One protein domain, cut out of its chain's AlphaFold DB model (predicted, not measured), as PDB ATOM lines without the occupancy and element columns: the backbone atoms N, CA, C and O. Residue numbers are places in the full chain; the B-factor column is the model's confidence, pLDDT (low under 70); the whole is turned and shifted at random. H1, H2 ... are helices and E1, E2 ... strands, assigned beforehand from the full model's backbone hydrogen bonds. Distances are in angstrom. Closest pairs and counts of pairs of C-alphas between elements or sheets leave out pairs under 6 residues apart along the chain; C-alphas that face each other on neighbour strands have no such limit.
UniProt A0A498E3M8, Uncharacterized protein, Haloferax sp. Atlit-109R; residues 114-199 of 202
ATOM      1  N   ASP A 114      26.745 -20.360   3.178       85.00
ATOM      2  CA  ASP A 114      27.531 -21.266   2.327       85.00
ATOM      3  C   ASP A 114      29.038 -21.271   2.649       85.00
ATOM      4  O   ASP A 114      29.799 -22.081   2.114       85.00
ATOM      5  N   ARG A 115      29.498 -20.355   3.510       88.62
ATOM      6  CA  ARG A 115      30.883 -20.298   3.972       88.62
ATOM      7  C   ARG A 115      30.928 -20.191   5.484       88.62
ATOM      8  O   ARG A 115      30.424 -19.232   6.063       88.62
ATOM      9  N   VAL A 116      31.641 -21.121   6.103       92.94
ATOM     10  CA  VAL A 116      31.924 -21.120   7.536       92.94
ATOM     11  C   VAL A 116      33.427 -21.277   7.732       92.94
ATOM     12  O   VAL A 116      34.067 -22.089   7.071       92.94
ATOM     13  N   SER A 117      33.999 -20.453   8.605       91.56
ATOM     14  CA  SER A 117      35.393 -20.543   9.036       91.56
ATOM     15  C   SER A 117      35.421 -20.968  10.491       91.56
ATOM     16  O   SER A 117      34.735 -20.366  11.315       91.56
ATOM     17  N   VAL A 118      36.250 -21.951  10.807       91.38
ATOM     18  CA  VAL A 118      36.440 -22.461  12.163       91.38
ATOM     19  C   VAL A 118      37.902 -22.250  12.536       91.38
ATOM     20  O   VAL A 118      38.798 -22.610  11.777       91.38
ATOM     21  N   THR A 119      38.144 -21.626  13.683       89.50
ATOM     22  CA  THR A 119      39.494 -21.309  14.154       89.50
ATOM     23  C   THR A 119      39.628 -21.677  15.622       89.50
ATOM     24  O   THR A 119      38.906 -21.152  16.471       89.50
ATOM     25  N   GLU A 120      40.590 -22.535  15.941       85.56
ATOM     26  CA  GLU A 120      40.962 -22.828  17.322       85.56
ATOM     27  C   GLU A 120      41.787 -21.678  17.928       85.56
ATOM     28  O   GLU A 120      42.714 -21.158  17.303       85.56
ATOM     29  N   LEU A 121      41.459 -21.264  19.157       80.62
ATOM     30  CA  LEU A 121      42.154 -20.187  19.864       80.62
ATOM     31  C   LEU A 121      43.073 -20.719  20.969       80.62
ATOM     32  O   LEU A 121      42.616 -21.231  21.994       80.62
ATOM     33  N   GLU A 122      44.379 -20.482  20.824       65.12
ATOM     34  CA  GLU A 122      45.364 -20.788  21.868       65.12
ATOM     35  C   GLU A 122      45.400 -19.743  22.996       65.12
ATOM     36  O   GLU A 122      45.618 -20.094  24.151       65.12
ATOM     37  N   GLU A 123      45.157 -18.457  22.722       55.91
ATOM     38  CA  GLU A 123      45.330 -17.382  23.723       55.91
ATOM     39  C   GLU A 123      44.366 -17.486  24.917       55.91
ATOM     40  O   GLU A 123      44.703 -17.091  26.037       55.91
ATOM     41  N   TRP A 124      43.181 -18.067  24.714       54.31
ATOM     42  CA  TRP A 124      42.215 -18.301  25.790       54.31
ATOM     43  C   TRP A 124      42.625 -19.443  26.725       54.31
ATOM     44  O   TRP A 124      42.284 -19.414  27.909       54.31
ATOM     45  N   ARG A 125      43.450 -20.381  26.240       54.53
ATOM     46  CA  ARG A 125      44.013 -21.482  27.034       54.53
ATOM     47  C   ARG A 125      44.883 -20.975  28.189       54.53
ATOM     48  O   ARG A 125      44.886 -21.570  29.260       54.53
ATOM     49  N   GLY A 126      45.596 -19.859  27.997       50.25
ATOM     50  CA  GLY A 126      46.522 -19.301  28.992       50.25
ATOM     51  C   GLY A 126      45.885 -18.396  30.054       50.25
ATOM     52  O   GLY A 126      46.527 -18.087  31.059       50.25
ATOM     53  N   ARG A 127      44.634 -17.949  29.866       51.09
ATOM     54  CA  ARG A 127      43.973 -16.994  30.778       51.09
ATOM     55  C   ARG A 127      43.283 -17.664  31.972       51.09
ATOM     56  O   ARG A 127      43.108 -17.009  32.994       51.09
ATOM     57  N   HIS A 128      42.936 -18.949  31.855       51.22
ATOM     58  CA  HIS A 128      42.298 -19.747  32.913       51.22
ATOM     59  C   HIS A 128      43.270 -20.640  33.707       51.22
ATOM     60  O   HIS A 128      42.881 -21.230  34.706       51.22
ATOM     61  N   THR A 129      44.559 -20.688  33.352       52.00
ATOM     62  CA  THR A 129      45.570 -21.504  34.060       52.00
ATOM     63  C   THR A 129      46.034 -20.945  35.417       52.00
ATOM     64  O   THR A 129      46.993 -21.454  36.002       52.00
ATOM     65  N   SER A 130      45.392 -19.904  35.952       49.38
ATOM     66  CA  SER A 130      45.714 -19.361  37.276       49.38
ATOM     67  C   SER A 130      44.879 -20.028  38.374       49.38
ATOM     68  O   SER A 130      43.719 -19.684  38.563       49.38
ATOM     69  N   GLU A 131      45.562 -20.909  39.114       43.78
ATOM     70  CA  GLU A 131      45.190 -21.596  40.365       43.78
ATOM     71  C   GLU A 131      44.363 -22.894  40.244       43.78
ATOM     72  O   GLU A 131      43.142 -22.894  40.300       43.78
ATOM     73  N   GLY A 132      45.073 -24.035  40.229       47.06
ATOM     74  CA  GLY A 132      44.518 -25.323  40.670       47.06
ATOM     75  C   GLY A 132      43.999 -26.268  39.583       47.06
ATOM     76  O   GLY A 132      42.898 -26.780  39.715       47.06
ATOM     77  N   SER A 133      44.811 -26.527  38.552       55.34
ATOM     78  CA  SER A 133      44.673 -27.644  37.593       55.34
ATOM     79  C   SER A 133      43.276 -27.877  36.995       55.34
ATOM     80  O   SER A 133      42.759 -28.992  37.059       55.34
ATOM     81  N   GLU A 134      42.688 -26.863  36.364       54.62
ATOM     82  CA  GLU A 134      41.729 -27.135  35.290       54.62
ATOM     83  C   GLU A 134      42.521 -27.447  34.018       54.62
ATOM     84  O   GLU A 134      43.414 -26.695  33.616       54.62
ATOM     85  N   GLU A 135      42.256 -28.613  33.431       55.09
ATOM     86  CA  GLU A 135      42.816 -28.991  32.140       55.09
ATOM     87  C   GLU A 135      42.455 -27.943  31.082       55.09
ATOM     88  O   GLU A 135      41.375 -27.348  31.093       55.09
ATOM     89  N   VAL A 136      43.388 -27.694  30.169       59.41
ATOM     90  CA  VAL A 136      43.245 -26.674  29.135       59.41
ATOM     91  C   VAL A 136      42.153 -27.095  28.148       59.41
ATOM     92  O   VAL A 136      42.369 -27.965  27.305       59.41
ATOM     93  N   LYS A 137      40.979 -26.468  28.244       63.09
ATOM     94  CA  LYS A 137      39.862 -26.679  27.316       63.09
ATOM     95  C   LYS A 137      40.070 -25.850  26.040       63.09
ATOM     96  O   LYS A 137      40.350 -24.652  26.152       63.09
ATOM     97  N   PRO A 138      39.986 -26.445  24.835       72.44
ATOM     98  CA  PRO A 138      40.066 -25.682  23.596       72.44
ATOM     99  C   PRO A 138      38.853 -24.756  23.441       72.44
ATOM    100  O   PRO A 138      37.723 -25.107  23.791       72.44
ATOM    101  N   TYR A 139      39.114 -23.565  22.906       84.00
ATOM    102  CA  TYR A 139      38.090 -22.626  22.463       84.00
ATOM    103  C   TYR A 139      38.101 -22.582  20.946       84.00
ATOM    104  O   TYR A 139      39.168 -22.497  20.335       84.00
ATOM    105  N   VAL A 140      36.915 -22.585  20.354       88.38
ATOM    106  CA  VAL A 140      36.738 -22.584  18.905       88.38
ATOM    107  C   VAL A 140      35.882 -21.386  18.526       88.38
ATOM    108  O   VAL A 140      34.769 -21.218  19.022       88.38
ATOM    109  N   VAL A 141      36.411 -20.529  17.660       91.81
ATOM    110  CA  VAL A 141      35.649 -19.449  17.034       91.81
ATOM    111  C   VAL A 141      35.110 -19.953  15.712       91.81
ATOM    112  O   VAL A 141      35.872 -20.386  14.851       91.81
ATOM    113  N   VAL A 142      33.801 -19.835  15.540       93.38
ATOM    114  CA  VAL A 142      33.113 -20.115  14.287       93.38
ATOM    115  C   VAL A 142      32.597 -18.803  13.714       93.38
ATOM    116  O   VAL A 142      31.910 -18.044  14.397       93.38
ATOM    117  N   ILE A 143      32.926 -18.527  12.455       94.00
ATOM    118  CA  ILE A 143      32.410 -17.387  11.695       94.00
ATOM    119  C   ILE A 143      31.629 -17.939  10.510       94.00
ATOM    120  O   ILE A 143      32.231 -18.443   9.560       94.00
ATOM    121  N   ALA A 144      30.306 -17.816  10.548       94.81
ATOM    122  CA  ALA A 144      29.454 -18.087   9.398       94.81
ATOM    123  C   ALA A 144      29.250 -16.801   8.594       94.81
ATOM    124  O   ALA A 144      28.925 -15.742   9.143       94.81
ATOM    125  N   TYR A 145      29.443 -16.893   7.284       93.19
ATOM    126  CA  TYR A 145      29.225 -15.800   6.354       93.19
ATOM    127  C   TYR A 145      27.908 -16.035   5.620       93.19
ATOM    128  O   TYR A 145      27.738 -17.056   4.952       93.19
ATOM    129  N   GLY A 146      26.980 -15.092   5.758       93.81
ATOM    130  CA  GLY A 146      25.713 -15.123   5.037       93.81
ATOM    131  C   GLY A 146      25.902 -14.786   3.560       93.81
ATOM    132  O   GLY A 146      26.782 -13.994   3.226       93.81
ATOM    133  N   ASN A 147      25.052 -15.314   2.679       94.12
ATOM    134  CA  ASN A 147      25.039 -14.995   1.241       94.12
ATOM    135  C   ASN A 147      24.832 -13.502   0.916       94.12
ATOM    136  O   ASN A 147      25.043 -13.083  -0.219       94.12
ATOM    137  N   ASN A 148      24.451 -12.685   1.894       92.69
ATOM    138  CA  ASN A 148      24.291 -11.242   1.750       92.69
ATOM    139  C   ASN A 148      25.536 -10.413   2.109       92.69
ATOM    140  O   ASN A 148      25.472  -9.188   2.076       92.69
ATOM    141  N   GLY A 149      26.652 -11.038   2.490       90.06
ATOM    142  CA  GLY A 149      27.848 -10.343   2.977       90.06
ATOM    143  C   GLY A 149      27.904 -10.164   4.495       90.06
ATOM    144  O   GLY A 149      28.913  -9.668   5.004       90.06
ATOM    145  N   GLY A 150      26.864 -10.579   5.224       90.62
ATOM    146  CA  GLY A 150      26.821 -10.564   6.682       90.62
ATOM    147  C   GLY A 150      27.786 -11.570   7.317       90.62
ATOM    148  O   GLY A 150      28.102 -12.609   6.739       90.62
ATOM    149  N   LYS A 151      28.243 -11.262   8.534       91.06
ATOM    150  CA  LYS A 151      29.094 -12.135   9.354       91.06
ATOM    151  C   LYS A 151      28.425 -12.409  10.676       91.06
ATOM    152  O   LYS A 151      27.949 -11.481  11.324       91.06
ATOM    153  N   PHE A 152      28.503 -13.655  11.104       92.88
ATOM    154  CA  PHE A 152      27.869 -14.115  12.322       92.88
ATOM    155  C   PHE A 152      28.869 -14.968  13.084       92.88
ATOM    156  O   PHE A 152      29.351 -15.976  12.572       92.88
ATOM    157  N   THR A 153      29.232 -14.518  14.284       92.69
ATOM    158  CA  THR A 153      30.284 -15.163  15.079       92.69
ATOM    159  C   THR A 153      29.687 -15.927  16.255       92.69
ATOM    160  O   THR A 153      28.852 -15.406  16.997       92.69
ATOM    161  N   GLN A 154      30.166 -17.149  16.459       93.69
ATOM    162  CA  GLN A 154      29.928 -17.942  17.657       93.69
ATOM    163  C   GLN A 154      31.251 -18.375  18.275       93.69
ATOM    164  O   GLN A 154      32.231 -18.648  17.582       93.69
ATOM    165  N   LEU A 155      31.269 -18.430  19.602       90.88
ATOM    166  CA  LEU A 155      32.367 -18.983  20.376       90.88
ATOM    167  C   LEU A 155      31.881 -20.255  21.057       90.88
ATOM    168  O   LEU A 155      30.862 -20.241  21.755       90.88
ATOM    169  N   TYR A 156      32.663 -21.309  20.895       90.12
ATOM    170  CA  TYR A 156      32.473 -22.598  21.528       90.12
ATOM    171  C   TYR A 156      33.610 -22.878  22.508       90.12
ATOM    172  O   TYR A 156      34.748 -22.451  22.300       90.12
ATOM    173  N   ALA A 157      33.293 -23.613  23.566       85.94
ATOM    174  CA  ALA A 157      34.257 -24.168  24.502       85.94
ATOM    175  C   ALA A 157      34.004 -25.668  24.632       85.94
ATOM    176  O   ALA A 157      32.855 -26.088  24.762       85.94
ATOM    177  N   ALA A 158      35.062 -26.473  24.616       82.31
ATOM    178  CA  ALA A 158      34.922 -27.892  24.910       82.31
ATOM    179  C   ALA A 158      34.568 -28.096  26.385       82.31
ATOM    180  O   ALA A 158      35.131 -27.449  27.276       82.31
ATOM    181  N   THR A 159      33.629 -28.994  26.656       79.81
ATOM    182  CA  THR A 159      33.261 -29.352  28.027       79.81
ATOM    183  C   THR A 159      34.287 -30.296  28.651       79.81
ATOM    184  O   THR A 159      34.533 -30.188  29.859       79.81
ATOM    185  N   GLU A 160      34.973 -31.096  27.832       73.19
ATOM    186  CA  GLU A 160      36.101 -31.957  28.200       73.19
ATOM    187  C   GLU A 160      37.415 -31.487  27.543       73.19
ATOM    188  O   GLU A 160      37.435 -30.846  26.491       73.19
ATOM    189  N   ALA A 161      38.551 -31.735  28.196       66.38
ATOM    190  CA  ALA A 161      39.833 -31.230  27.716       66.38
ATOM    191  C   ALA A 161      40.302 -31.971  26.459       66.38
ATOM    192  O   ALA A 161      40.446 -33.190  26.454       66.38
ATOM    193  N   GLY A 162      40.589 -31.209  25.403       63.81
ATOM    194  CA  GLY A 162      41.033 -31.756  24.120       63.81
ATOM    195  C   GLY A 162      39.950 -32.500  23.337       63.81
ATOM    196  O   GLY A 162      40.280 -33.102  22.322       63.81
ATOM    197  N   ASP A 163      38.690 -32.449  23.778       72.19
ATOM    198  CA  ASP A 163      37.587 -33.140  23.117       72.19
ATOM    199  C   ASP A 163      36.748 -32.178  22.266       72.19
ATOM    200  O   ASP A 163      35.921 -31.412  22.776       72.19
ATOM    201  N   TRP A 164      36.961 -32.242  20.952       73.88
ATOM    202  CA  TRP A 164      36.198 -31.483  19.966       73.88
ATOM    203  C   TRP A 164      34.755 -31.978  19.798       73.88
ATOM    204  O   TRP A 164      33.939 -31.233  19.258       73.88
ATOM    205  N   ASP A 165      34.405 -33.171  20.286       75.88
ATOM    206  CA  ASP A 165      33.032 -33.694  20.237       75.88
ATOM    207  C   ASP A 165      32.145 -33.090  21.341       75.88
ATOM    208  O   ASP A 165      30.920 -33.229  21.324       75.88
ATOM    209  N   SER A 166      32.753 -32.371  22.289       81.44
ATOM    210  CA  SER A 166      32.118 -31.892  23.520       81.44
ATOM    211  C   SER A 166      31.841 -30.377  23.543       81.44
ATOM    212  O   SER A 166      31.720 -29.776  24.614       81.44
ATOM    213  N   LEU A 167      31.785 -29.734  22.371       84.81
ATOM    214  CA  LEU A 167      31.688 -28.277  22.231       84.81
ATOM    215  C   LEU A 167      30.318 -27.715  22.648       84.81
ATOM    216  O   LEU A 167      29.278 -28.094  22.114       84.81
ATOM    217  N   GLU A 168      30.333 -26.712  23.529       88.44
ATOM    218  CA  GLU A 168      29.161 -25.929  23.930       88.44
ATOM    219  C   GLU A 168      29.320 -24.449  23.562       88.44
ATOM    220  O   GLU A 168      30.406 -23.872  23.668       88.44
ATOM    221  N   VAL A 169      28.218 -23.809  23.157       89.50
ATOM    222  CA  VAL A 169      28.190 -22.373  22.843       89.50
ATOM    223  C   VAL A 169      28.364 -21.560  24.127       89.50
ATOM    224  O   VAL A 169      27.519 -21.597  25.019       89.50
ATOM    225  N   VAL A 170      29.425 -20.759  24.192       88.88
ATOM    226  CA  VAL A 170      29.709 -19.833  25.305       88.88
ATOM    227  C   VAL A 170      29.385 -18.384  24.961       88.88
ATOM    228  O   VAL A 170      29.060 -17.594  25.849       88.88
ATOM    229  N   GLN A 171      29.438 -18.017  23.680       88.00
ATOM    230  CA  GLN A 171      29.034 -16.693  23.215       88.00
ATOM    231  C   GLN A 171      28.400 -16.786  21.829       88.00
ATOM    232  O   GLN A 171      28.909 -17.472  20.947       88.00
ATOM    233  N   GLN A 172      27.307 -16.049  21.632       89.19
ATOM    234  CA  GLN A 172      26.589 -15.982  20.364       89.19
ATOM    235  C   GLN A 172      26.303 -14.530  19.983       89.19
ATOM    236  O   GLN A 172      25.930 -13.722  20.835       89.19
ATOM    237  N   ASP A 173      26.443 -14.223  18.695       87.56
ATOM    238  CA  ASP A 173      26.026 -12.953  18.105       87.56
ATOM    239  C   ASP A 173      24.528 -12.674  18.355       87.56
ATOM    240  O   ASP A 173      23.661 -13.536  18.165       87.56
ATOM    241  N   SER A 174      24.201 -11.448  18.772       85.88
ATOM    242  CA  SER A 174      22.818 -11.030  19.018       85.88
ATOM    243  C   SER A 174      21.955 -11.048  17.757       85.88
ATOM    244  O   SER A 174      20.752 -11.274  17.857       85.88
ATOM    245  N   HIS A 175      22.534 -10.852  16.570       85.62
ATOM    246  CA  HIS A 175      21.779 -10.939  15.318       85.62
ATOM    247  C   HIS A 175      21.308 -12.361  15.050       85.62
ATOM    248  O   HIS A 175      20.167 -12.558  14.645       85.62
ATOM    249  N   VAL A 176      22.147 -13.351  15.373       86.06
ATOM    250  CA  VAL A 176      21.772 -14.760  15.259       86.06
ATOM    251  C   VAL A 176      20.567 -15.010  16.158       86.06
ATOM    252  O   VAL A 176      19.617 -15.634  15.717       86.06
ATOM    253  N   GLN A 177      20.504 -14.454  17.377       83.81
ATOM    254  CA  GLN A 177      19.327 -14.574  18.267       83.81
ATOM    255  C   GLN A 177      18.010 -14.059  17.653       83.81
ATOM    256  O   GLN A 177      16.954 -14.574  18.006       83.81
ATOM    257  N   ALA A 178      18.071 -13.114  16.715       86.69
ATOM    258  CA  ALA A 178      16.904 -12.528  16.060       86.69
ATOM    259  C   ALA A 178      16.466 -13.245  14.765       86.69
ATOM    260  O   ALA A 178      15.495 -12.815  14.145       86.69
ATOM    261  N   PHE A 179      17.158 -14.308  14.340       92.25
ATOM    262  CA  PHE A 179      16.781 -15.080  13.153       92.25
ATOM    263  C   PHE A 179      15.401 -15.730  13.284       92.25
ATOM    264  O   PHE A 179      14.989 -16.129  14.375       92.25
ATOM    265  N   SER A 180      14.722 -15.882  12.144       92.31
ATOM    266  CA  SER A 180      13.574 -16.782  12.025       92.31
ATOM    267  C   SER A 180      13.999 -18.230  12.290       92.31
ATOM    268  O   SER A 180      15.177 -18.567  12.172       92.31
ATOM    269  N   ASP A 181      13.044 -19.103  12.612       93.69
ATOM    270  CA  ASP A 181      13.325 -20.524  12.874       93.69
ATOM    271  C   ASP A 181      13.973 -21.228  11.666       93.69
ATOM    272  O   ASP A 181      14.859 -22.069  11.819       93.69
ATOM    273  N   GLU A 182      13.566 -20.852  10.454       92.94
ATOM    274  CA  GLU A 182      14.131 -21.376   9.206       92.94
ATOM    275  C   GLU A 182      15.588 -20.939   9.025       92.94
ATOM    276  O   GLU A 182      16.475 -21.776   8.863       92.94
ATOM    277  N   LEU A 183      15.866 -19.637   9.152       94.19
ATOM    278  CA  LEU A 183      17.222 -19.117   9.001       94.19
ATOM    279  C   LEU A 183      18.149 -19.606  10.124       94.19
ATOM    280  O   LEU A 183      19.322 -19.880   9.884       94.19
ATOM    281  N   ARG A 184      17.614 -19.770  11.340       94.12
ATOM    282  CA  ARG A 184      18.312 -20.429  12.448       94.12
ATOM    283  C   ARG A 184      18.747 -21.834  12.064       94.12
ATOM    284  O   ARG A 184      19.899 -22.173  12.279       94.12
ATOM    285  N   THR A 185      17.833 -22.625  11.509       94.44
ATOM    286  CA  THR A 185      18.110 -24.014  11.127       94.44
ATOM    287  C   THR A 185      19.236 -24.064  10.097       94.44
ATOM    288  O   THR A 185      20.200 -24.795  10.287       94.44
ATOM    289  N   HIS A 186      19.180 -23.215   9.065       94.19
ATOM    290  CA  HIS A 186      20.254 -23.118   8.073       94.19
ATOM    291  C   HIS A 186      21.597 -22.697   8.674       94.19
ATOM    292  O   HIS A 186      22.637 -23.220   8.278       94.19
ATOM    293  N   PHE A 187      21.580 -21.760   9.622       95.31
ATOM    294  CA  PHE A 187      22.779 -21.336  10.336       95.31
ATOM    295  C   PHE A 187      23.377 -22.486  11.160       95.31
ATOM    296  O   PHE A 187      24.562 -22.788  11.020       95.31
ATOM    297  N   ASP A 188      22.560 -23.140  11.987       94.31
ATOM    298  CA  ASP A 188      22.995 -24.212  12.882       94.31
ATOM    299  C   ASP A 188      23.500 -25.426  12.084       94.31
ATOM    300  O   ASP A 188      24.519 -26.016  12.444       94.31
ATOM    301  N   ASP A 189      22.844 -25.766  10.968       94.31
ATOM    302  CA  ASP A 189      23.282 -26.837  10.070       94.31
ATOM    303  C   ASP A 189      24.636 -26.526   9.424       94.31
ATOM    304  O   ASP A 189      25.530 -27.371   9.466       94.31
ATOM    305  N   ALA A 190      24.829 -25.313   8.897       94.69
ATOM    306  CA  ALA A 190      26.099 -24.915   8.288       94.69
ATOM    307  C   ALA A 190      27.255 -24.919   9.303       94.69
ATOM    308  O   ALA A 190      28.357 -25.385   9.003       94.69
ATOM    309  N   VAL A 191      27.009 -24.426  10.521       94.06
ATOM    310  CA  VAL A 191      27.999 -24.442  11.606       94.06
ATOM    311  C   VAL A 191      28.331 -25.871  12.028       94.06
ATOM    312  O   VAL A 191      29.508 -26.210  12.154       94.06
ATOM    313  N   ARG A 192      27.315 -26.720  12.208       92.25
ATOM    314  CA  ARG A 192      27.491 -28.128  12.568       92.25
ATOM    315  C   ARG A 192      28.300 -28.877  11.514       92.25
ATOM    316  O   ARG A 192      29.265 -29.541  11.868       92.25
ATOM    317  N   GLU A 193      27.955 -28.739  10.236       91.69
ATOM    318  CA  GLU A 193      28.696 -29.378   9.141       91.69
ATOM    319  C   GLU A 193      30.165 -28.938   9.109       91.69
ATOM    320  O   GLU A 193      31.052 -29.772   8.934       91.69
ATOM    321  N   ALA A 194      30.444 -27.650   9.328       91.31
ATOM    322  CA  ALA A 194      31.813 -27.144   9.374       91.31
ATOM    323  C   ALA A 194      32.606 -27.702  10.567       91.31
ATOM    324  O   ALA A 194      33.746 -28.132  10.401       91.31
ATOM    325  N   LEU A 195      31.996 -27.747  11.755       89.75
ATOM    326  CA  LEU A 195      32.609 -28.337  12.947       89.75
ATOM    327  C   LEU A 195      32.882 -29.838  12.763       89.75
ATOM    328  O   LEU A 195      33.976 -30.292  13.084       89.75
ATOM    329  N   GLU A 196      31.940 -30.587  12.181       88.56
ATOM    330  CA  GLU A 196      32.102 -32.016  11.867       88.56
ATOM    331  C   GLU A 196      33.255 -32.275  10.881       88.56
ATOM    332  O   GLU A 196      33.895 -33.329  10.926       88.56
ATOM    333  N   VAL A 197      33.516 -31.348   9.953       85.88
ATOM    334  CA  VAL A 197      34.651 -31.447   9.027       85.88
ATOM    335  C   VAL A 197      35.966 -31.227   9.765       85.88
ATOM    336  O   VAL A 197      36.854 -32.068   9.636       85.88
ATOM    337  N   GLU A 198      36.088 -30.160  10.555       82.62
ATOM    338  CA  GLU A 198      37.319 -29.866  11.303       82.62
ATOM    339  C   GLU A 198      37.638 -30.941  12.348       82.62
ATOM    340  O   GLU A 198      38.787 -31.364  12.460       82.62
ATOM    341  N   GLN A 199      36.621 -31.481  13.027       77.69
ATOM    342  CA  GLN A 199      36.753 -32.615  13.953       77.69
ATOM    343  C   GLN A 199      37.434 -33.834  13.319       77.69
ATOM    344  O   GLN A 199      38.128 -34.575  14.000       77.69
TER     345      GLN A 199
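This is residues 114 to 199 of the 202 residues of an uncharacterized protein of Haloferax sp. Atlit-109R (UniProt A0A498E3M8). A strongly twisted sheet of four strands has the long helix H2 packed on one face, mostly over E1 and E2, while the long link of residues 122 to 138 reaches one end of the longest axis. The 86 printed residues run E1, E2, E3, E4, H1, H2, of mixed class; the sheet's order is E1 - E2 - E3 - E4, all antiparallel, a meander, each strand the antiparallel neighbour of the one before. It is only just compact, close to loose, with a radius of gyration of the C-alphas of 14.0 A, and spans 45 by 25 by 20 A.

Start at E1, residues 115 to 121, an edge strand, and its hairpin with E2, residues 139 to 145: N 117 and O 143 are 2.8 A apart. E2 and E3, residues 151 to 158, form the next hairpin, with N 142 and O 154 at 2.8 A. E3 and the edge strand E4, residues 167 to 172, form the third, at 140 degrees, with N 155 and O 171 at 2.9 A. E1 and E4 are apart. H1, residues 174 to 177, only grazes the sheet. H2, residues 181 to 199, is on the sheet; its closest C-alphas to E1 are Ala 194 and Val 116, 6.3 A apart. In H2 every O i to N i+4 pair is within hydrogen-bond range; H1 is too short for one.

Find C-alpha 115 at (30.883, -20.298, 3.972), where E1 begins its 19.5 A. E2 covers 19.6 A, E3 22.9 A, E4 13.4 A and H1 5.0 A. H2 then runs 26.4 A to C-alpha 199 at (36.753, -32.615, 13.953).

The farthest C-alphas, Gly 132 and Asn 148, are 46.1 A apart. The printed part has no cut, and E1 to E2 is a long link. Residues 122 to 137 and 161 to 162 have pLDDT under 70.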